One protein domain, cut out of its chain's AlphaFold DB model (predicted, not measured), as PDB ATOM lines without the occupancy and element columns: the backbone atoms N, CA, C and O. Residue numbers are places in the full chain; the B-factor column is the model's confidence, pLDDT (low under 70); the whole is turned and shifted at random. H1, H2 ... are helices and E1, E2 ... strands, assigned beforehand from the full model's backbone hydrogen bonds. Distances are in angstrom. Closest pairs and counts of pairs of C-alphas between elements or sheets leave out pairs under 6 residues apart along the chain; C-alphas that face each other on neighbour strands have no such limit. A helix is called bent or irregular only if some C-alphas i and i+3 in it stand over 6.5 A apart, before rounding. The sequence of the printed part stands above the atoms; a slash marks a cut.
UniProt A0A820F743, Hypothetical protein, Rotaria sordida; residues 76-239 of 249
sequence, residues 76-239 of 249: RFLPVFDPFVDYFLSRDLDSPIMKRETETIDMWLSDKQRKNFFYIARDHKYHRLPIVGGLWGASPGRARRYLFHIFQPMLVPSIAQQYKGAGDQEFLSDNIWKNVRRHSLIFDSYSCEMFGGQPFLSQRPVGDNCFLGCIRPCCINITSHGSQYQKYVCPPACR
ATOM      1  N   ARG A  76     107.356  98.048  56.492       96.12
ATOM      2  CA  ARG A  76     107.371  97.616  57.899       96.12
ATOM      3  C   ARG A  76     107.361  98.766  58.916       96.12
ATOM      4  O   ARG A  76     107.213  98.507  60.103       96.12
ATOM      5  N   PHE A  77     107.507 100.021  58.479       97.81
ATOM      6  CA  PHE A  77     107.407 101.201  59.346       97.81
ATOM      7  C   PHE A  77     105.980 101.754  59.411       97.81
ATOM      8  O   PHE A  77     105.670 102.506  60.326       97.81
ATOM      9  N   LEU A  78     105.085 101.348  58.501       97.06
ATOM     10  CA  LEU A  78     103.692 101.809  58.456       97.06
ATOM     11  C   LEU A  78     102.890 101.621  59.759       97.06
ATOM     12  O   LEU A  78     102.016 102.460  60.002       97.06
ATOM     13  N   PRO A  79     103.172 100.632  60.639       97.19
ATOM     14  CA  PRO A  79     102.501 100.534  61.935       97.19
ATOM     15  C   PRO A  79     102.612 101.785  62.822       97.19
ATOM     16  O   PRO A  79     101.758 101.976  63.684       97.19
ATOM     17  N   VAL A  80     103.593 102.680  62.608       97.50
ATOM     18  CA  VAL A  80     103.665 103.971  63.333       97.50
ATOM     19  C   VAL A  80     102.413 104.832  63.144       97.50
ATOM     20  O   VAL A  80     102.074 105.627  64.023       97.50
ATOM     21  N   PHE A  81     101.729 104.678  62.010       96.75
ATOM     22  CA  PHE A  81     100.546 105.452  61.653       96.75
ATOM     23  C   PHE A  81      99.234 104.728  61.977       96.75
ATOM     24  O   PHE A  81      98.179 105.353  61.931       96.75
ATOM     25  N   ASP A  82      99.275 103.434  62.300       95.38
ATOM     26  CA  ASP A  82      98.070 102.639  62.539       95.38
ATOM     27  C   ASP A  82      97.462 102.975  63.917       95.38
ATOM     28  O   ASP A  82      98.125 102.768  64.942       95.38
ATOM     29  N   PRO A  83      96.216 103.493  63.983       94.25
ATOM     30  CA  PRO A  83      95.573 103.864  65.242       94.25
ATOM     31  C   PRO A  83      95.333 102.680  66.191       94.25
ATOM     32  O   PRO A  83      95.192 102.916  67.391       94.25
ATOM     33  N   PHE A  84      95.328 101.442  65.689       94.56
ATOM     34  CA  PHE A  84      95.093 100.221  66.465       94.56
ATOM     35  C   PHE A  84      96.378  99.534  66.945       94.56
ATOM     36  O   PHE A  84      96.312  98.508  67.615       94.56
ATOM     37  N   VAL A  85      97.553 100.078  66.616       96.88
ATOM     38  CA  VAL A  85      98.840  99.543  67.076       96.88
ATOM     39  C   VAL A  85      99.299 100.301  68.316       96.88
ATOM     40  O   VAL A  85      99.549 101.503  68.243       96.88
ATOM     41  N   ASP A  86      99.468  99.606  69.440       97.19
ATOM     42  CA  ASP A  86     100.032 100.179  70.672       97.19
ATOM     43  C   ASP A  86     101.559 100.119  70.707       97.19
ATOM     44  O   ASP A  86     102.227 101.035  71.205       97.19
ATOM     45  N   TYR A  87     102.115  99.047  70.150       97.44
ATOM     46  CA  TYR A  87     103.539  98.800  70.000       97.44
ATOM     47  C   TYR A  87     103.792  97.864  68.820       97.44
ATOM     48  O   TYR A  87     102.974  97.003  68.503       97.44
ATOM     49  N   PHE A  88     104.937  98.028  68.167       98.56
ATOM     50  CA  PHE A  88     105.403  97.110  67.134       98.56
ATOM     51  C   PHE A  88     106.931  97.010  67.151       98.56
ATOM     52  O   PHE A  88     107.624  97.890  67.670       98.56
ATOM     53  N   LEU A  89     107.443  95.941  66.545       98.56
ATOM     54  CA  LEU A  89     108.860  95.744  66.257       98.56
ATOM     55  C   LEU A  89     109.036  95.684  64.738       98.56
ATOM     56  O   LEU A  89     108.295  94.976  64.058       98.56
ATOM     57  N   SER A  90     110.018  96.406  64.211       98.12
ATOM     58  CA  SER A  90     110.444  96.271  62.819       98.12
ATOM     59  C   SER A  90     111.453  95.139  62.723       98.12
ATOM     60  O   SER A  90     112.441  95.160  63.452       98.12
ATOM     61  N   ARG A  91     111.217  94.172  61.828       95.62
ATOM     62  CA  ARG A  91     112.018  92.946  61.703       95.62
ATOM     63  C   ARG A  91     112.382  92.614  60.271       95.62
ATOM     64  O   ARG A  91     111.612  92.900  59.353       95.62
ATOM     65  N   ASP A  92     113.556  92.016  60.102       95.25
ATOM     66  CA  ASP A  92     113.913  91.289  58.887       95.25
ATOM     67  C   ASP A  92     113.386  89.853  58.995       95.25
ATOM     68  O   ASP A  92     113.459  89.222  60.050       95.25
ATOM     69  N   LEU A  93     112.816  89.345  57.902       93.88
ATOM     70  CA  LEU A  93     112.183  88.025  57.860       93.88
ATOM     71  C   LEU A  93     113.196  86.896  58.099       93.88
ATOM     72  O   LEU A  93     112.895  85.883  58.729       93.88
ATOM     73  N   ASP A  94     114.410  87.094  57.595       93.69
ATOM     74  CA  ASP A  94     115.519  86.149  57.612       93.69
ATOM     75  C   ASP A  94     116.254  86.082  58.956       93.69
ATOM     76  O   ASP A  94     117.123  85.228  59.105       93.69
ATOM     77  N   SER A  95     115.849  86.870  59.958       93.62
ATOM     78  CA  SER A  95     116.470  86.891  61.285       93.62
ATOM     79  C   SER A  95     115.691  86.082  62.335       93.62
ATOM     80  O   SER A  95     114.465  86.212  62.416       93.62
ATOM     81  N   PRO A  96     116.358  85.240  63.151       92.88
ATOM     82  CA  PRO A  96     115.703  84.484  64.210       92.88
ATOM     83  C   PRO A  96     115.341  85.334  65.425       92.88
ATOM     84  O   PRO A  96     116.064  86.265  65.785       92.88
ATOM     85  N   ILE A  97     114.245  84.965  66.094       93.56
ATOM     86  CA  ILE A  97     113.920  85.472  67.430       93.56
ATOM     87  C   ILE A  97     114.749  84.704  68.451       93.56
ATOM     88  O   ILE A  97     114.766  83.472  68.478       93.56
ATOM     89  N   MET A  98     115.427  85.445  69.321       90.56
ATOM     90  CA  MET A  98     116.270  84.882  70.370       90.56
ATOM     91  C   MET A  98     115.709  85.220  71.743       90.56
ATOM     92  O   MET A  98     115.197  86.315  71.960       90.56
ATOM     93  N   LYS A  99     115.900  84.325  72.717       91.69
ATOM     94  CA  LYS A  99     115.517  84.582  74.117       91.69
ATOM     95  C   LYS A  99     116.156  85.861  74.682       91.69
ATOM     96  O   LYS A  99     115.509  86.637  75.371       91.69
ATOM     97  N   ARG A 100     117.416  86.120  74.323       91.62
ATOM     98  CA  ARG A 100     118.130  87.361  74.664       91.62
ATOM     99  C   ARG A 100     117.350  88.614  74.276       91.62
ATOM    100  O   ARG A 100     117.370  89.615  74.982       91.62
ATOM    101  N   GLU A 101     116.682  88.558  73.134       93.94
ATOM    102  CA  GLU A 101     115.911  89.677  72.635       93.94
ATOM    103  C   GLU A 101     114.580  89.842  73.362       93.94
ATOM    104  O   GLU A 101     114.183  90.967  73.671       93.94
ATOM    105  N   THR A 102     113.904  88.737  73.678       95.81
ATOM    106  CA  THR A 102     112.635  88.793  74.412       95.81
ATOM    107  C   THR A 102     112.825  89.407  75.793       95.81
ATOM    108  O   THR A 102     112.049  90.272  76.175       95.81
ATOM    109  N   GLU A 103     113.929  89.094  76.478       96.38
ATOM    110  CA  GLU A 103     114.292  89.713  77.763       96.38
ATOM    111  C   GLU A 103     114.394  91.249  77.663       96.38
ATOM    112  O   GLU A 103     113.922  91.985  78.535       96.38
ATOM    113  N   THR A 104     114.983  91.758  76.579       97.44
ATOM    114  CA  THR A 104     115.120  93.204  76.350       97.44
ATOM    115  C   THR A 104     113.816  93.879  75.913       97.44
ATOM    116  O   THR A 104     113.568  95.027  76.297       97.44
ATOM    117  N   ILE A 105     112.959  93.169  75.171       97.94
ATOM    118  CA  ILE A 105     111.611  93.627  74.803       97.94
ATOM    119  C   ILE A 105     110.727  93.714  76.052       97.94
ATOM    120  O   ILE A 105     110.082  94.741  76.264       97.94
ATOM    121  N   ASP A 106     110.743  92.697  76.913       97.75
ATOM    122  CA  ASP A 106     109.979  92.678  78.164       97.75
ATOM    123  C   ASP A 106     110.392  93.838  79.076       97.75
ATOM    124  O   ASP A 106     109.546  94.552  79.629       97.75
ATOM    125  N   MET A 107     111.701  94.109  79.168       98.12
ATOM    126  CA  MET A 107     112.191  95.288  79.878       98.12
ATOM    127  C   MET A 107     111.630  96.578  79.268       98.12
ATOM    128  O   MET A 107     111.128  97.420  80.013       98.12
ATOM    129  N   TRP A 108     111.691  96.747  77.945       98.56
ATOM    130  CA  TRP A 108     111.172  97.936  77.258       98.56
ATOM    131  C   TRP A 108     109.666  98.152  77.468       98.56
ATOM    132  O   TRP A 108     109.207  99.292  77.640       98.56
ATOM    133  N   LEU A 109     108.895  97.068  77.483       97.81
ATOM    134  CA  LEU A 109     107.452  97.117  77.684       97.81
ATOM    135  C   LEU A 109     107.050  97.364  79.142       97.81
ATOM    136  O   LEU A 109     105.951  97.866  79.371       97.81
ATOM    137  N   SER A 110     107.934  97.121  80.109       97.69
ATOM    138  CA  SER A 110     107.649  97.369  81.527       97.69
ATOM    139  C   SER A 110     107.296  98.832  81.847       97.69
ATOM    140  O   SER A 110     107.785  99.777  81.215       97.69
ATOM    141  N   ASP A 111     106.521  99.039  82.917       96.19
ATOM    142  CA  ASP A 111     106.134 100.375  83.401       96.19
ATOM    143  C   ASP A 111     107.332 101.266  83.746       96.19
ATOM    144  O   ASP A 111     107.303 102.484  83.545       96.19
ATOM    145  N   LYS A 112     108.433 100.659  84.206       97.25
ATOM    146  CA  LYS A 112     109.687 101.365  84.512       97.25
ATOM    147  C   LYS A 112     110.276 102.051  83.277       97.25
ATOM    148  O   LYS A 112     110.980 103.052  83.404       97.25
ATOM    149  N   GLN A 113     109.974 101.533  82.088       97.62
ATOM    150  CA  GLN A 113     110.461 102.035  80.808       97.62
ATOM    151  C   GLN A 113     109.400 102.839  80.047       97.62
ATOM    152  O   GLN A 113     109.612 103.183  78.888       97.62
ATOM    153  N   ARG A 114     108.291 103.236  80.691       95.38
ATOM    154  CA  ARG A 114     107.183 103.970  80.050       95.38
ATOM    155  C   ARG A 114     107.594 105.284  79.373       95.38
ATOM    156  O   ARG A 114     106.960 105.687  78.404       95.38
ATOM    157  N   LYS A 115     108.665 105.940  79.841       96.75
ATOM    158  CA  LYS A 115     109.231 107.146  79.195       96.75
ATOM    159  C   LYS A 115     109.898 106.861  77.842       96.75
ATOM    160  O   LYS A 115     110.081 107.780  77.047       96.75
ATOM    161  N   ASN A 116     110.281 105.608  77.608       98.38
ATOM    162  CA  ASN A 116     110.952 105.158  76.404       98.38
ATOM    163  C   ASN A 116     109.906 104.602  75.435       98.38
ATOM    164  O   ASN A 116     109.489 103.446  75.524       98.38
ATOM    165  N   PHE A 117     109.439 105.441  74.512       98.38
ATOM    166  CA  PHE A 117     108.502 105.023  73.465       98.38
ATOM    167  C   PHE A 117     109.204 104.373  72.266       98.38
ATOM    168  O   PHE A 117     108.526 103.942  71.336       98.38
ATOM    169  N   PHE A 118     110.535 104.289  72.282       98.69
ATOM    170  CA  PHE A 118     111.339 103.625  71.261       98.69
ATOM    171  C   PHE A 118     112.239 102.546  71.880       98.69
ATOM    172  O   PHE A 118     112.670 102.661  73.031       98.69
ATOM    173  N   TYR A 119     112.542 101.521  71.096       98.75
ATOM    174  CA  TYR A 119     113.450 100.427  71.427       98.75
ATOM    175  C   TYR A 119     114.456 100.246  70.298       98.75
ATOM    176  O   TYR A 119     114.080 100.297  69.129       98.75
ATOM    177  N   ILE A 120     115.730 100.065  70.639       98.75
ATOM    178  CA  ILE A 120     116.806  99.855  69.666       98.75
ATOM    179  C   ILE A 120     117.734  98.761  70.192       98.75
ATOM    180  O   ILE A 120     118.164  98.822  71.345       98.75
ATOM    181  N   ALA A 121     118.084  97.806  69.333       98.12
ATOM    182  CA  ALA A 121     119.023  96.737  69.645       98.12
ATOM    183  C   ALA A 121     120.161  96.675  68.619       98.12
ATOM    184  O   ALA A 121     119.936  96.696  67.409       98.12
ATOM    185  N   ARG A 122     121.403  96.590  69.107       96.88
ATOM    186  CA  ARG A 122     122.620  96.473  68.291       96.88
ATOM    187  C   ARG A 122     123.534  95.408  68.881       96.88
ATOM    188  O   ARG A 122     124.388  95.675  69.716       96.88
ATOM    189  N   ASP A 123     123.357  94.177  68.421       94.25
ATOM    190  CA  ASP A 123     124.021  93.017  69.027       94.25
ATOM    191  C   ASP A 123     125.234  92.500  68.236       94.25
ATOM    192  O   ASP A 123     125.641  91.362  68.407       94.25
ATOM    193  N   HIS A 124     125.819  93.278  67.319       92.75
ATOM    194  CA  HIS A 124     126.943  92.814  66.497       92.75
ATOM    195  C   HIS A 124     127.817  93.977  66.029       92.75
ATOM    196  O   HIS A 124     127.313  95.069  65.772       92.75
ATOM    197  N   LYS A 125     129.123  93.751  65.823       91.06
ATOM    198  CA  LYS A 125     130.069  94.814  65.424       91.06
ATOM    199  C   LYS A 125     129.779  95.460  64.059       91.06
ATOM    200  O   LYS A 125     130.365  96.487  63.711       91.06
ATOM    201  N   TYR A 126     128.951  94.808  63.240       90.94
ATOM    202  CA  TYR A 126     128.509  95.328  61.944       90.94
ATOM    203  C   TYR A 126     127.233  96.171  62.044       90.94
ATOM    204  O   TYR A 126     126.894  96.856  61.083       90.94
ATOM    205  N   HIS A 127     126.585  96.225  63.210       93.62
ATOM    206  CA  HIS A 127     125.497  97.161  63.498       93.62
ATOM    207  C   HIS A 127     126.058  98.560  63.777       93.62
ATOM    208  O   HIS A 127     125.997  99.076  64.889       93.62
ATOM    209  N   ARG A 128     126.653  99.159  62.743       90.00
ATOM    210  CA  ARG A 128     127.348 100.457  62.791       90.00
ATOM    211  C   ARG A 128     126.425 101.653  62.566       90.00
ATOM    212  O   ARG A 128     126.902 102.776  62.448       90.00
ATOM    213  N   LEU A 129     125.124 101.408  62.457       95.50
ATOM    214  CA  LEU A 129     124.111 102.438  62.276       95.50
ATOM    215  C   LEU A 129     123.410 102.709  63.609       95.50
ATOM    216  O   LEU A 129     123.245 101.779  64.404       95.50
ATOM    217  N   PRO A 130     122.949 103.950  63.853       97.56
ATOM    218  CA  PRO A 130     122.243 104.279  65.086       97.56
ATOM    219  C   PRO A 130     120.969 103.445  65.265       97.56
ATOM    220  O   PRO A 130     120.629 103.087  66.390       97.56
ATOM    221  N   ILE A 131     120.283 103.106  64.171       98.50
ATOM    222  CA  ILE A 131     119.109 102.232  64.161       98.50
ATOM    223  C   ILE A 131     119.273 101.239  63.006       98.50
ATOM    224  O   ILE A 131     119.400 101.647  61.853       98.50
ATOM    225  N   VAL A 132     119.289  99.942  63.317       97.44
ATOM    226  CA  VAL A 132     119.321  98.856  62.323       97.44
ATOM    227  C   VAL A 132     117.891  98.545  61.900       97.44
ATOM    228  O   VAL A 132     117.022  98.412  62.758       97.44
ATOM    229  N   GLY A 133     117.638  98.414  60.596       96.62
ATOM    230  CA  GLY A 133     116.282  98.381  60.030       96.62
ATOM    231  C   GLY A 133     115.375  97.295  60.619       96.62
ATOM    232  O   GLY A 133     114.190  97.548  60.842       96.62
ATOM    233  N   GLY A 134     115.937  96.121  60.918       96.81
ATOM    234  CA  GLY A 134     115.236  94.975  61.498       96.81
ATOM    235  C   GLY A 134     115.380  94.793  63.014       96.81
ATOM    236  O   GLY A 134     115.003  93.732  63.504       96.81
ATOM    237  N   LEU A 135     115.949  95.759  63.751       97.69
ATOM    238  CA  LEU A 135     116.235  95.636  65.194       97.69
ATOM    239  C   LEU A 135     115.823  96.882  65.993       97.69
ATOM    240  O   LEU A 135     116.593  97.446  66.778       97.69
ATOM    241  N   TRP A 136     114.587  97.329  65.790       98.75
ATOM    242  CA  TRP A 136     114.009  98.424  66.564       98.75
ATOM    243  C   TRP A 136     112.506  98.247  66.766       98.75
ATOM    244  O   TRP A 136     111.857  97.440  66.100       98.75
ATOM    245  N   GLY A 137     111.950  99.017  67.692       98.69
ATOM    246  CA  GLY A 137     110.522  99.054  67.971       98.69
ATOM    247  C   GLY A 137     110.050 100.437  68.377       98.69
ATOM    248  O   GLY A 137     110.836 101.268  68.838       98.69
ATOM    249  N   ALA A 138     108.754 100.677  68.227       98.75
ATOM    250  CA  ALA A 138     108.113 101.890  68.706       98.75
ATOM    251  C   ALA A 138     106.781 101.582  69.375       98.75
ATOM    252  O   ALA A 138     106.121 100.592  69.063       98.75
ATOM    253  N   SER A 139     106.381 102.470  70.280       98.50
ATOM    254  CA  SER A 139     105.092 102.432  70.955       98.50
ATOM    255  C   SER A 139     104.243 103.641  70.559       98.50
ATOM    256  O   SER A 139     104.310 104.690  71.215       98.50
ATOM    257  N   PRO A 140     103.417 103.524  69.500       98.06
ATOM    258  CA  PRO A 140     102.406 104.530  69.206       98.06
ATOM    259  C   PRO A 140     101.452 104.765  70.384       98.06
ATOM    260  O   PRO A 140     101.102 105.914  70.636       98.06
ATOM    261  N   GLY A 141     101.135 103.745  71.189       97.19
ATOM    262  CA  GLY A 141     100.338 103.907  72.412       97.19
ATOM    263  C   GLY A 141     100.933 104.918  73.407       97.19
ATOM    264  O   GLY A 141     100.196 105.644  74.070       97.19
ATOM    265  N   ARG A 142     102.268 105.044  73.465       97.56
ATOM    266  CA  ARG A 142     102.969 106.020  74.324       97.56
ATOM    267  C   ARG A 142     103.178 107.390  73.662       97.56
ATOM    268  O   ARG A 142     103.271 108.383  74.378       97.56
ATOM    269  N   ALA A 143     103.299 107.465  72.330       97.94
ATOM    270  CA  ALA A 143     103.762 108.681  71.642       97.94
ATOM    271  C   ALA A 143     103.177 108.923  70.231       97.94
ATOM    272  O   ALA A 143     103.843 109.515  69.381       97.94
ATOM    273  N   ARG A 144     101.931 108.505  69.962       97.62
ATOM    274  CA  ARG A 144     101.298 108.508  68.623       97.62
ATOM    275  C   ARG A 144     101.509 109.783  67.810       97.62
ATOM    276  O   ARG A 144     102.015 109.716  66.698       97.62
ATOM    277  N   ARG A 145     101.132 110.945  68.357       98.00
ATOM    278  CA  ARG A 145     101.230 112.238  67.649       98.00
ATOM    279  C   ARG A 145     102.670 112.583  67.270       98.00
ATOM    280  O   ARG A 145     102.910 113.088  66.179       98.00
ATOM    281  N   TYR A 146     103.613 112.297  68.162       98.31
ATOM    282  CA  TYR A 146     105.028 112.561  67.928       98.31
ATOM    283  C   TYR A 146     105.602 111.607  66.875       98.31
ATOM    284  O   TYR A 146     106.230 112.057  65.921       98.31
ATOM    285  N   LEU A 147     105.316 110.306  66.999       98.50
ATOM    286  CA  LEU A 147     105.734 109.290  66.030       98.50
ATOM    287  C   LEU A 147     105.166 109.564  64.635       98.50
ATOM    288  O   LEU A 147     105.914 109.519  63.663       98.50
ATOM    289  N   PHE A 148     103.887 109.939  64.544       97.75
ATOM    290  CA  PHE A 148     103.265 110.365  63.291       97.75
ATOM    291  C   PHE A 148     104.066 111.494  62.633       97.75
ATOM    292  O   PHE A 148     104.401 111.406  61.456       97.75
ATOM    293  N   HIS A 149     104.405 112.540  63.395       98.25
ATOM    294  CA  HIS A 149     105.111 113.703  62.864       98.25
ATOM    295  C   HIS A 149     106.515 113.356  62.349       98.25
ATOM    296  O   HIS A 149     106.855 113.720  61.227       98.25
ATOM    297  N   ILE A 150     107.315 112.619  63.126       98.38
ATOM    298  CA  ILE A 150     108.709 112.334  62.746       98.38
ATOM    299  C   ILE A 150     108.820 111.302  61.615       98.38
ATOM    300  O   ILE A 150     109.801 111.324  60.879       98.38
ATOM    301  N   PHE A 151     107.829 110.415  61.454       98.44
ATOM    302  CA  PHE A 151     107.782 109.466  60.337       98.44
ATOM    303  C   PHE A 151     107.110 110.042  59.089       98.44
ATOM    304  O   PHE A 151     107.313 109.498  58.008       98.44
ATOM    305  N   GLN A 152     106.380 111.158  59.185       96.94
ATOM    306  CA  GLN A 152     105.683 111.786  58.055       96.94
ATOM    307  C   GLN A 152     106.534 111.959  56.779       96.94
ATOM    308  O   GLN A 152     105.970 111.746  55.702       96.94
ATOM    309  N   PRO A 153     107.858 112.242  56.831       97.44
ATOM    310  CA  PRO A 153     108.692 112.316  55.630       97.44
ATOM    311  C   PRO A 153     108.652 111.064  54.739       97.44
ATOM    312  O   PRO A 153     108.787 111.188  53.524       97.44
ATOM    313  N   MET A 154     108.389 109.867  55.285       96.12
ATOM    314  CA  MET A 154     108.244 108.655  54.464       96.12
ATOM    315  C   MET A 154     106.993 108.667  53.574       96.12
ATOM    316  O   MET A 154     106.915 107.903  52.620       96.12
ATOM    317  N   LEU A 155     106.011 109.522  53.872       94.94
ATOM    318  CA  LEU A 155     104.786 109.691  53.082       94.94
ATOM    319  C   LEU A 155     104.929 110.775  52.002       94.94
ATOM    320  O   LEU A 155     103.968 111.075  51.298       94.94
ATOM    321  N   VAL A 156     106.111 111.387  51.872       95.81
ATOM    322  CA  VAL A 156     106.400 112.407  50.861       95.81
ATOM    323  C   VAL A 156     107.189 111.756  49.720       95.81
ATOM    324  O   VAL A 156     108.350 111.396  49.931       95.81
ATOM    325  N   PRO A 157     106.629 111.626  48.499       95.38
ATOM    326  CA  PRO A 157     107.281 110.902  47.406       95.38
ATOM    327  C   PRO A 157     108.693 111.396  47.073       95.38
ATOM    328  O   PRO A 157     109.595 110.584  46.888       95.38
ATOM    329  N   SER A 158     108.908 112.716  47.053       96.06
ATOM    330  CA  SER A 158     110.218 113.313  46.756       96.06
ATOM    331  C   SER A 158     111.285 113.019  47.815       96.06
ATOM    332  O   SER A 158     112.471 113.095  47.505       96.06
ATOM    333  N   ILE A 159     110.882 112.672  49.041       96.56
ATOM    334  CA  ILE A 159     111.784 112.272  50.128       96.56
ATOM    335  C   ILE A 159     111.967 110.754  50.109       96.56
ATOM    336  O   ILE A 159     113.087 110.266  49.991       96.56
ATOM    337  N   ALA A 160     110.872 109.993  50.167       96.31
ATOM    338  CA  ALA A 160     110.901 108.535  50.278       96.31
ATOM    339  C   ALA A 160     111.664 107.851  49.130       96.31
ATOM    340  O   ALA A 160     112.396 106.890  49.358       96.31
ATOM    341  N   GLN A 161     111.562 108.377  47.903       95.62
ATOM    342  CA  GLN A 161     112.247 107.809  46.737       95.62
ATOM    343  C   GLN A 161     113.777 107.933  46.789       95.62
ATOM    344  O   GLN A 161     114.455 107.263  46.006       95.62
ATOM    345  N   GLN A 162     114.332 108.752  47.688       96.12
ATOM    346  CA  GLN A 162     115.780 108.867  47.882       96.12
ATOM    347  C   GLN A 162     116.356 107.623  48.587       96.12
ATOM    348  O   GLN A 162     117.510 107.270  48.370       96.12
ATOM    349  N   TYR A 163     115.530 106.899  49.347       96.00
ATOM    350  CA  TYR A 163     115.940 105.836  50.268       96.00
ATOM    351  C   TYR A 163     115.818 104.418  49.672       96.00
ATOM    352  O   TYR A 163     115.115 103.550  50.189       96.00
ATOM    353  N   LYS A 164     116.510 104.149  48.559       89.25
ATOM    354  CA  LYS A 164     116.468 102.843  47.860       89.25
ATOM    355  C   LYS A 164     117.445 101.819  48.460       89.25
ATOM    356  O   LYS A 164     118.405 102.164  49.134       89.25
ATOM    357  N   GLY A 165     117.244 100.526  48.189       87.81
ATOM    358  CA  GLY A 165     118.203  99.474  48.564       87.81
ATOM    359  C   GLY A 165     118.312  99.236  50.076       87.81
ATOM    360  O   GLY A 165     117.473  98.540  50.646       87.81
ATOM    361  N   ALA A 166     119.369  99.747  50.714       85.56
ATOM    362  CA  ALA A 166     119.533  99.766  52.177       85.56
ATOM    363  C   ALA A 166     118.999 101.063  52.824       85.56
ATOM    364  O   ALA A 166     119.203 101.299  54.016       85.56
ATOM    365  N   GLY A 167     118.315 101.894  52.032       92.75
ATOM    366  CA  GLY A 167     117.868 103.223  52.421       92.75
ATOM    367  C   GLY A 167     116.818 103.263  53.528       92.75
ATOM    368  O   GLY A 167     116.618 104.309  54.125       92.75
ATOM    369  N   ASP A 168     116.195 102.143  53.896       96.88
ATOM    370  CA  ASP A 168     115.348 102.089  55.088       96.88
ATOM    371  C   ASP A 168     116.147 102.394  56.366       96.88
ATOM    372  O   ASP A 168     115.651 103.080  57.259       96.88
ATOM    373  N   GLN A 169     117.408 101.960  56.435       96.62
ATOM    374  CA  GLN A 169     118.290 102.267  57.564       96.62
ATOM    375  C   GLN A 169     118.850 103.692  57.489       96.62
ATOM    376  O   GLN A 169     119.003 104.352  58.518       96.62
ATOM    377  N   GLU A 170     119.112 104.188  56.280       97.44
ATOM    378  CA  GLU A 170     119.510 105.582  56.048       97.44
ATOM    379  C   GLU A 170     118.375 106.533  56.451       97.44
ATOM    380  O   GLU A 170     118.605 107.470  57.209       97.44
ATOM    381  N   PHE A 171     117.126 106.223  56.086       98.50
ATOM    382  CA  PHE A 171     115.947 106.982  56.501       98.50
ATOM    383  C   PHE A 171     115.847 107.071  58.026       98.50
ATOM    384  O   PHE A 171     115.624 108.157  58.569       98.50
ATOM    385  N   LEU A 172     116.040 105.944  58.725       98.56
ATOM    386  CA  LEU A 172     116.043 105.906  60.188       98.56
ATOM    387  C   LEU A 172     117.175 106.763  60.778       98.56
ATOM    388  O   LEU A 172     116.953 107.473  61.760       98.56
ATOM    389  N   SER A 173     118.369 106.731  60.184       97.81
ATOM    390  CA  SER A 173     119.512 107.546  60.611       97.81
ATOM    391  C   SER A 173     119.265 109.046  60.410       97.81
ATOM    392  O   SER A 173     119.468 109.840  61.336       97.81
ATOM    393  N   ASP A 174     118.781 109.429  59.233       97.50
ATOM    394  CA  ASP A 174     118.631 110.822  58.816       97.50
ATOM    395  C   ASP A 174     117.446 111.509  59.499       97.50
ATOM    396  O   ASP A 174     117.569 112.634  59.992       97.50
ATOM    397  N   ASN A 175     116.302 110.819  59.555       98.06
ATOM    398  CA  ASN A 175     115.022 111.418  59.934       98.06
ATOM    399  C   ASN A 175     114.589 111.041  61.355       98.06
ATOM    400  O   ASN A 175     113.948 111.841  62.038       98.06
ATOM    401  N   ILE A 176     114.930 109.843  61.838       98.69
ATOM    402  CA  ILE A 176     114.338 109.306  63.075       98.69
ATOM    403  C   ILE A 176     115.291 109.414  64.266       98.69
ATOM    404  O   ILE A 176     114.889 109.887  65.331       98.69
ATOM    405  N   TRP A 177     116.563 109.043  64.108       98.50
ATOM    406  CA  TRP A 177     117.513 108.883  65.215       98.50
ATOM    407  C   TRP A 177     117.593 110.093  66.156       98.50
ATOM    408  O   TRP A 177     117.430 109.955  67.373       98.50
ATOM    409  N   LYS A 178     117.792 111.299  65.608       98.12
ATOM    410  CA  LYS A 178     117.926 112.530  66.410       98.12
ATOM    411  C   LYS A 178     116.679 112.823  67.254       98.12
ATOM    412  O   LYS A 178     116.822 113.378  68.344       98.12
ATOM    413  N   ASN A 179     115.504 112.413  66.772       98.50
ATOM    414  CA  ASN A 179     114.208 112.637  67.408       98.50
ATOM    415  C   ASN A 179     113.889 111.623  68.511       98.50
ATOM    416  O   ASN A 179     113.120 111.940  69.420       98.50
ATOM    417  N   VAL A 180     114.457 110.415  68.443       98.44
ATOM    418  CA  VAL A 180     114.105 109.318  69.360       98.44
ATOM    419  C   VAL A 180     115.205 108.972  70.355       98.44
ATOM    420  O   VAL A 180     114.884 108.456  71.414       98.44
ATOM    421  N   ARG A 181     116.478 109.322  70.106       97.75
ATOM    422  CA  ARG A 181     117.629 108.884  70.933       97.75
ATOM    423  C   ARG A 181     117.488 109.108  72.446       97.75
ATOM    424  O   ARG A 181     118.007 108.323  73.226       97.75
ATOM    425  N   ARG A 182     116.800 110.176  72.876       97.25
ATOM    426  CA  ARG A 182     116.567 110.502  74.303       97.25
ATOM    427  C   ARG A 182     115.320 109.833  74.897       97.25
ATOM    428  O   ARG A 182     115.076 109.953  76.093       97.25
ATOM    429  N   HIS A 183     114.552 109.152  74.060       98.06
ATOM    430  CA  HIS A 183     113.306 108.456  74.367       98.06
ATOM    431  C   HIS A 183     113.376 106.972  73.973       98.06
ATOM    432  O   HIS A 183     112.346 106.315  73.798       98.06
ATOM    433  N   SER A 184     114.595 106.455  73.814       98.56
ATOM    434  CA  SER A 184     114.861 105.073  73.451       98.56
ATOM    435  C   SER A 184     115.401 104.299  74.647       98.56
ATOM    436  O   SER A 184     116.293 104.776  75.349       98.56
ATOM    437  N   LEU A 185     114.928 103.065  74.823       98.69
ATOM    438  CA  LEU A 185     115.693 102.047  75.534       98.69
ATOM    439  C   LEU A 185     116.622 101.374  74.524       98.69
ATOM    440  O   LEU A 185     116.148 100.813  73.536       98.69
ATOM    441  N   ILE A 186     117.930 101.482  74.744       98.56
ATOM    442  CA  ILE A 186     118.926 101.072  73.755       98.56
ATOM    443  C   ILE A 186     119.825  99.992  74.337       98.56
ATOM    444  O   ILE A 186     120.483 100.240  75.345       98.56
ATOM    445  N   PHE A 187     119.889  98.842  73.672       98.12
ATOM    446  CA  PHE A 187     120.811  97.756  73.987       98.12
ATOM    447  C   PHE A 187     121.902  97.653  72.926       98.12
ATOM    448  O   PHE A 187     121.606  97.656  71.729       98.12
ATOM    449  N   ASP A 188     123.163  97.593  73.351       97.06
ATOM    450  CA  ASP A 188     124.305  97.651  72.442       97.06
ATOM    451  C   ASP A 188     125.516  96.863  72.954       97.06
ATOM    452  O   ASP A 188     126.052  97.162  74.020       97.06
ATOM    453  N   SER A 189     125.964  95.891  72.159       95.06
ATOM    454  CA  SER A 189     127.101  95.019  72.478       95.06
ATOM    455  C   SER A 189     128.456  95.585  72.012       95.06
ATOM    456  O   SER A 189     129.493  95.141  72.497       95.06
ATOM    457  N   TYR A 190     128.493  96.562  71.090       94.62
ATOM    458  CA  TYR A 190     129.754  97.014  70.457       94.62
ATOM    459  C   TYR A 190     129.917  98.528  70.302       94.62
ATOM    460  O   TYR A 190     131.041  99.018  70.325       94.62
ATOM    461  N   SER A 191     128.830  99.268  70.109       95.56
ATOM    462  CA  SER A 191     128.838 100.696  69.762       95.56
ATOM    463  C   SER A 191     128.212 101.565  70.860       95.56
ATOM    464  O   SER A 191     127.777 102.689  70.595       95.56
ATOM    465  N   CYS A 192     128.176 101.065  72.102       95.19
ATOM    466  CA  CYS A 192     127.519 101.722  73.233       95.19
ATOM    467  C   CYS A 192     128.077 103.129  73.512       95.19
ATOM    468  O   CYS A 192     127.306 104.045  73.793       95.19
ATOM    469  N   GLU A 193     129.389 103.329  73.365       95.81
ATOM    470  CA  GLU A 193     130.038 104.635  73.545       95.81
ATOM    471  C   GLU A 193     129.685 105.616  72.419       95.81
ATOM    472  O   GLU A 193     129.587 106.819  72.645       95.81
ATOM    473  N   MET A 194     129.452 105.104  71.206       95.81
ATOM    474  CA  MET A 194     129.153 105.919  70.028       95.81
ATOM    475  C   MET A 194     127.694 106.380  70.003       95.81
ATOM    476  O   MET A 194     127.408 107.551  69.749       95.81
ATOM    477  N   PHE A 195     126.760 105.458  70.230       95.88
ATOM    478  CA  PHE A 195     125.331 105.721  70.045       95.88
ATOM    479  C   PHE A 195     124.558 105.860  71.353       95.88
ATOM    480  O   PHE A 195     123.383 106.223  71.323       95.88
ATOM    481  N   GLY A 196     125.191 105.598  72.494       92.44
ATOM    482  CA  GLY A 196     124.483 105.402  73.747       92.44
ATOM    483  C   GLY A 196     123.752 104.061  73.721       92.44
ATOM    484  O   GLY A 196     122.993 103.745  72.802       92.44
ATOM    485  N   GLY A 197     124.000 103.242  74.728       95.62
ATOM    486  CA  GLY A 197     123.376 101.937  74.869       95.62
ATOM    487  C   GLY A 197     123.843 101.278  76.147       95.62
ATOM    488  O   GLY A 197     124.959 101.521  76.604       95.62
ATOM    489  N   GLN A 198     122.971 100.480  76.739       97.12
ATOM    490  CA  GLN A 198     123.331  99.619  77.853       97.12
ATOM    491  C   GLN A 198     123.646  98.211  77.328       97.12
ATOM    492  O   GLN A 198     123.168  97.832  76.255       97.12
ATOM    493  N   PRO A 199     124.429  97.422  78.068       96.50
ATOM    494  CA  PRO A 199     124.613  96.017  77.747       96.50
ATOM    495  C   PRO A 199     123.278  95.266  77.779       96.50
ATOM    496  O   PRO A 199     122.366  95.603  78.538       96.50
ATOM    497  N   PHE A 200     123.176  94.219  76.967       95.69
ATOM    498  CA  PHE A 200     122.082  93.255  77.049       95.69
ATOM    499  C   PHE A 200     122.068  92.510  78.392       95.69
ATOM    500  O   PHE A 200     123.070  92.447  79.103       95.69
ATOM    501  N   LEU A 201     120.912  91.926  78.715       95.00
ATOM    502  CA  LEU A 201     120.622  91.345  80.033       95.00
ATOM    503  C   LEU A 201     121.195  89.939  80.240       95.00
ATOM    504  O   LEU A 201     121.404  89.521  81.373       95.00
ATOM    505  N   SER A 202     121.445  89.219  79.154       91.50
ATOM    506  CA  SER A 202     122.017  87.872  79.163       91.50
ATOM    507  C   SER A 202     123.421  87.863  78.562       91.50
ATOM    508  O   SER A 202     123.924  88.885  78.093       91.50
ATOM    509  N   GLN A 203     124.079  86.710  78.544       87.81
ATOM    510  CA  GLN A 203     125.216  86.482  77.659       87.81
ATOM    511  C   GLN A 203     124.705  85.995  76.299       87.81
ATOM    512  O   GLN A 203     123.638  85.380  76.210       87.81
ATOM    513  N   ARG A 204     125.462  86.245  75.230       85.38
ATOM    514  CA  ARG A 204     125.177  85.622  73.938       85.38
ATOM    515  C   ARG A 204     125.260  84.091  74.066       85.38
ATOM    516  O   ARG A 204     126.235  83.603  74.645       85.38
ATOM    517  N   PRO A 205     124.291  83.322  73.534       73.31
ATOM    518  CA  PRO A 205     124.403  81.868  73.475       73.31
ATOM    519  C   PRO A 205     125.702  81.434  72.782       73.31
ATOM    520  O   PRO A 205     126.161  82.086  71.845       73.31
ATOM    521  N   VAL A 206     126.296  80.332  73.244       60.00
ATOM    522  CA  VAL A 206     127.566  79.820  72.707       60.00
ATOM    523  C   VAL A 206     127.393  79.443  71.231       60.00
ATOM    524  O   VAL A 206     126.636  78.533  70.908       60.00
ATOM    525  N   GLY A 207     128.093  80.154  70.345       60.09
ATOM    526  CA  GLY A 207     128.081  79.938  68.896       60.09
ATOM    527  C   GLY A 207     128.372  81.230  68.128       60.09
ATOM    528  O   GLY A 207     127.717  82.249  68.328       60.09
ATOM    529  N   ASP A 208     129.358  81.191  67.234       57.25
ATOM    530  CA  ASP A 208     130.018  82.381  66.662       57.25
ATOM    531  C   ASP A 208     129.077  83.267  65.835       57.25
ATOM    532  O   ASP A 208     129.269  84.479  65.739       57.25
ATOM    533  N   ASN A 209     128.010  82.667  65.306       71.81
ATOM    534  CA  ASN A 209     127.069  83.311  64.393       71.81
ATOM    535  C   ASN A 209     125.749  83.713  65.068       71.81
ATOM    536  O   ASN A 209     124.822  84.107  64.366       71.81
ATOM    537  N   CYS A 210     125.607  83.562  66.389       82.69
ATOM    538  CA  CYS A 210     124.322  83.764  67.059       82.69
ATOM    539  C   CYS A 210     124.187  85.169  67.658       82.69
ATOM    540  O   CYS A 210     124.563  85.387  68.801       82.69
ATOM    541  N   PHE A 211     123.663  86.128  66.894       90.19
ATOM    542  CA  PHE A 211     123.395  87.496  67.358       90.19
ATOM    543  C   PHE A 211     122.051  88.008  66.825       90.19
ATOM    544  O   PHE A 211     121.597  87.560  65.771       90.19
ATOM    545  N   LEU A 212     121.418  88.960  67.517       93.38
ATOM    546  CA  LEU A 212     120.159  89.559  67.039       93.38
ATOM    547  C   LEU A 212     120.350  90.157  65.639       93.38
ATOM    548  O   LEU A 212     121.208  91.014  65.467       93.38
ATOM    549  N   GLY A 213     119.540  89.748  64.660       93.00
ATOM    550  CA  GLY A 213     119.644  90.231  63.275       93.00
ATOM    551  C   GLY A 213     120.613  89.440  62.391       93.00
ATOM    552  O   GLY A 213     120.964  89.894  61.304       93.00
ATOM    553  N   CYS A 214     121.089  88.277  62.846       91.69
ATOM    554  CA  CYS A 214     121.828  87.362  61.983       91.69
ATOM    555  C   CYS A 214     120.921  86.773  60.896       91.69
ATOM    556  O   CYS A 214     119.786  86.391  61.162       91.69
ATOM    557  N   ILE A 215     121.442  86.653  59.677       91.31
ATOM    558  CA  ILE A 215     120.720  86.050  58.553       91.31
ATOM    559  C   ILE A 215     120.750  84.525  58.713       91.31
ATOM    560  O   ILE A 215     121.825  83.934  58.856       91.31
ATOM    561  N   ARG A 216     119.581  83.873  58.681       88.62
ATOM    562  CA  ARG A 216     119.480  82.406  58.704       88.62
ATOM    563  C   ARG A 216     120.174  81.785  57.468       88.62
ATOM    564  O   ARG A 216     120.032  82.312  56.367       88.62
ATOM    565  N   PRO A 217     120.844  80.623  57.605       85.62
ATOM    566  CA  PRO A 217     121.028  79.873  58.841       85.62
ATOM    567  C   PRO A 217     122.115  80.502  59.729       85.62
ATOM    568  O   PRO A 217     123.266  80.657  59.331       85.62
ATOM    569  N   CYS A 218     121.750  80.813  60.969       83.44
ATOM    570  CA  CYS A 218     122.652  81.280  62.016       83.44
ATOM    571  C   CYS A 218     122.310  80.568  63.332       83.44
ATOM    572  O   CYS A 218     121.337  79.819  63.388       83.44
ATOM    573  N   CYS A 219     123.146  80.721  64.362       75.62
ATOM    574  CA  CYS A 219     123.060  79.917  65.594       75.62
ATOM    575  C   CYS A 219     123.173  78.392  65.379       75.62
ATOM    576  O   CYS A 219     122.735  77.615  66.224       75.62
ATOM    577  N   ILE A 220     123.758  77.949  64.261       71.69
ATOM    578  CA  ILE A 220     124.019  76.532  63.999       71.69
ATOM    579  C   ILE A 220     125.447  76.166  64.417       71.69
ATOM    580  O   ILE A 220     126.398  76.876  64.091       71.69
ATOM    581  N   ASN A 221     125.591  75.048  65.136       59.31
ATOM    582  CA  ASN A 221     126.884  74.467  65.503       59.31
ATOM    583  C   ASN A 221     127.550  73.872  64.256       59.31
ATOM    584  O   ASN A 221     127.499  72.667  64.025       59.31
ATOM    585  N   ILE A 222     128.147  74.716  63.416       54.44
ATOM    586  CA  ILE A 222     128.939  74.245  62.283       54.44
ATOM    587  C   ILE A 222     130.366  73.996  62.775       54.44
ATOM    588  O   ILE A 222     131.188  74.904  62.822       54.44
ATOM    589  N   THR A 223     130.681  72.746  63.115       49.28
ATOM    590  CA  THR A 223     132.069  72.285  63.310       49.28
ATOM    591  C   THR A 223     132.831  72.107  61.992       49.28
ATOM    592  O   THR A 223     134.006  71.754  61.994       49.28
ATOM    593  N   SER A 224     132.193  72.337  60.847       44.06
ATOM    594  CA  SER A 224     132.735  71.990  59.535       44.06
ATOM    595  C   SER A 224     132.180  72.921  58.458       44.06
ATOM    596  O   SER A 224     131.008  72.811  58.121       44.06
ATOM    597  N   HIS A 225     133.050  73.788  57.927       37.44
ATOM    598  CA  HIS A 225     132.870  74.751  56.821       37.44
ATOM    599  C   HIS A 225     132.840  76.240  57.222       37.44
ATOM    600  O   HIS A 225     131.807  76.899  57.253       37.44
ATOM    601  N   GLY A 226     134.035  76.798  57.443       41.56
ATOM    602  CA  GLY A 226     134.571  77.842  56.558       41.56
ATOM    603  C   GLY A 226     133.753  79.111  56.285       41.56
ATOM    604  O   GLY A 226     133.926  79.680  55.211       41.56
ATOM    605  N   SER A 227     132.918  79.597  57.207       40.44
ATOM    606  CA  SER A 227     132.394  80.970  57.128       40.44
ATOM    607  C   SER A 227     133.101  81.872  58.144       40.44
ATOM    608  O   SER A 227     133.147  81.603  59.339       40.44
ATOM    609  N   GLN A 228     133.721  82.929  57.625       43.59
ATOM    610  CA  GLN A 228     134.625  83.874  58.289       43.59
ATOM    611  C   GLN A 228     133.931  84.842  59.272       43.59
ATOM    612  O   GLN A 228     134.186  86.048  59.252       43.59
ATOM    613  N   TYR A 229     133.063  84.368  60.157       49.78
ATOM    614  CA  TYR A 229     132.579  85.210  61.250       49.78
ATOM    615  C   TYR A 229     133.572  85.114  62.409       49.78
ATOM    616  O   TYR A 229     133.460  84.278  63.296       49.78
ATOM    617  N   GLN A 230     134.620  85.944  62.352       54.78
ATOM    618  CA  GLN A 230     135.559  86.115  63.464       54.78
ATOM    619  C   GLN A 230     134.772  86.381  64.755       54.78
ATOM    620  O   GLN A 230     133.959  87.299  64.803       54.78
ATOM    621  N   LYS A 231     135.038  85.606  65.808       65.56
ATOM    622  CA  LYS A 231     134.580  85.910  67.165       65.56
ATOM    623  C   LYS A 231     135.070  87.303  67.551       65.56
ATOM    624  O   LYS A 231     136.268  87.508  67.745       65.56
ATOM    625  N   TYR A 232     134.159  88.263  67.646       78.88
ATOM    626  CA  TYR A 232     134.503  89.607  68.088       78.88
ATOM    627  C   TYR A 232     134.292  89.713  69.583       78.88
ATOM    628  O   TYR A 232     133.240  89.365  70.105       78.88
ATOM    629  N   VAL A 233     135.322  90.186  70.269       88.06
ATOM    630  CA  VAL A 233     135.233  90.479  71.690       88.06
ATOM    631  C   VAL A 233     134.499  91.805  71.851       88.06
ATOM    632  O   VAL A 233     134.893  92.807  71.251       88.06
ATOM    633  N   CYS A 234     133.446  91.824  72.665       90.50
ATOM    634  CA  CYS A 234     132.781  93.066  73.040       90.50
ATOM    635  C   CYS A 234     133.764  94.026  73.717       90.50
ATOM    636  O   CYS A 234     134.529  93.583  74.587       90.50
ATOM    637  N   PRO A 235     133.711  95.335  73.434       94.19
ATOM    638  CA  PRO A 235     134.446  96.330  74.207       94.19
ATOM    639  C   PRO A 235     134.080  96.243  75.699       94.19
ATOM    640  O   PRO A 235     132.890  96.147  76.001       94.19
ATOM    641  N   PRO A 236     135.042  96.304  76.642       95.44
ATOM    642  CA  PRO A 236     134.751  96.276  78.081       95.44
ATOM    643  C   PRO A 236     133.705  97.312  78.522       95.44
ATOM    644  O   PRO A 236     132.832  97.008  79.331       95.44
ATOM    645  N   ALA A 237     133.726  98.502  77.913       95.50
ATOM    646  CA  ALA A 237     132.756  99.568  78.168       95.50
ATOM    647  C   ALA A 237     131.300  99.177  77.841       95.50
ATOM    648  O   ALA A 237     130.376  99.716  78.447       95.50
ATOM    649  N   CYS A 238     131.093  98.231  76.918       95.12
ATOM    650  CA  CYS A 238     129.773  97.758  76.494       95.12
ATOM    651  C   CYS A 238     129.351  96.444  77.164       95.12
ATOM    652  O   CYS A 238     128.322  95.881  76.800       95.12
ATOM    653  N   ARG A 239     130.124  95.940  78.133       95.38
ATOM    654  CA  ARG A 239     129.774  94.745  78.913       95.38
ATOM    655  C   ARG A 239     129.009  95.134  80.183       95.38
ATOM    656  O   ARG A 239     129.216  96.234  80.705       95.38
TER     657      ARG A 239
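What this domain is: This is residues 76 to 239 of the 249 residues of the protein "Hypothetical protein" of Rotaria sordida (UniProt A0A820F743). A small four-stranded sheet is covered over one face by helix H2, while H1 lies over edge strand E1 on the other face; H1, H3, H4 and H5 gather toward one end of the whole. From the other end, the long stretch of residues 196 to 239, with no named element, loops outward through Ser 224 and folds back. The printed part has 164 residues with six named helices and four named strands, in the order H1 E1 H2 E2 E3 H3 H4 H5 E4 H6; the sheet is mixed, in the order E1, E3, E2, E4. The class is mixed, helices and strands, though under half of the residues are in named elements. The whole is compact, with a radius of gyration of the C-alphas of 16.3 A and spans of 49 by 37 by 29 A.

Where its parts are: Begin in the sheet at C-alpha 118, (111.339, 103.625, 71.261): from there E2, residues 118 to 122, runs 13.7 A. Beside it look for E3 at residues 135 to 138 and E4 at residues 184 to 188, the latter 12.1 A long; E1 holds residues 88 to 91. H2 is residues 99 to 109, 15.3 A long. Find H1, residues 76 to 81, starting at C-alpha 76, (107.371, 97.616, 57.899); it is only just irregular, with C-alphas 76 and 79 7.0 A apart. H3, residues 140 to 155, is 17.1 A long, has a kink of 64 degrees near residue 147 and is irregular, with C-alphas 142 and 145 9.3 A apart. H4 is residues 157 to 160. H5, residues 167 to 183, is 23.0 A long, has a kink of 69 degrees near residue 177 and is irregular, with C-alphas 179 and 182 7.6 A apart. H6, residues 192 to 195, ends at C-alpha 195, (125.331, 105.721, 70.045).

How they stand to each other: Start with the hairpin of E2 and E3, which are antiparallel at 173 degrees, with N 119 and O 137 2.8 A apart. E4 is parallel to E2 at 8 degrees, with N 122 and O 187 2.8 A apart. E1 is antiparallel to E3 at 160 degrees, with N 90 and O 136 2.8 A apart. E1, H2 and E2 form a split strand-helix-strand unit, two strands running the same way with E3 between them, and its crossover is left-handed. H2 is over E2 at a height over the sheet of 9.6 A and runs along the strands, at 20 degrees to E2 on the local plane. On the opposite face H1 is over E1, at a height over the sheet of 8.3 A; their closest C-alphas are those of Arg 76 and Ser 90, 6.0 A apart. H1 and H3 touch at a steep tilt of 63 degrees, opposite ways, closest at the C-alphas of Phe 81 and Phe 148, 5.8 A. H3 touches H5 with residues 150 to 153 alone, closest at the C-alphas of Ile 150 and Ile 176, 6.4 A; their shallow tilt of 34 degrees, opposite ways, is only just short of steep. H3 and H4 only just touch, and only at the corner, with 3 pairs of C-alphas within 8 A, the closest being Met 154 and Ala 160 at 5.0 A. H3, H5 and H6 each only graze the sheet. O i to N i+4 pairs are within hydrogen-bond range in 0 of 2 for H1, which has 2 of 3 O i to N i+3 pairs within range, 6 of 7 for H2, 7 of 12 for H3 and 8 of 13 for H5; H4 and H6 are too short for such a pair.

The domain as a whole: Look to the C-alphas of Arg 145 and Ser 224 for the two farthest apart, at 51.8 A. The printed part, residues 76 to 239, has no cut. The link from E2 to E3, with 12 residues, is long. The mean pLDDT of the printed part is 91.1; residues 206 to 208 and 221 to 231 are under 70.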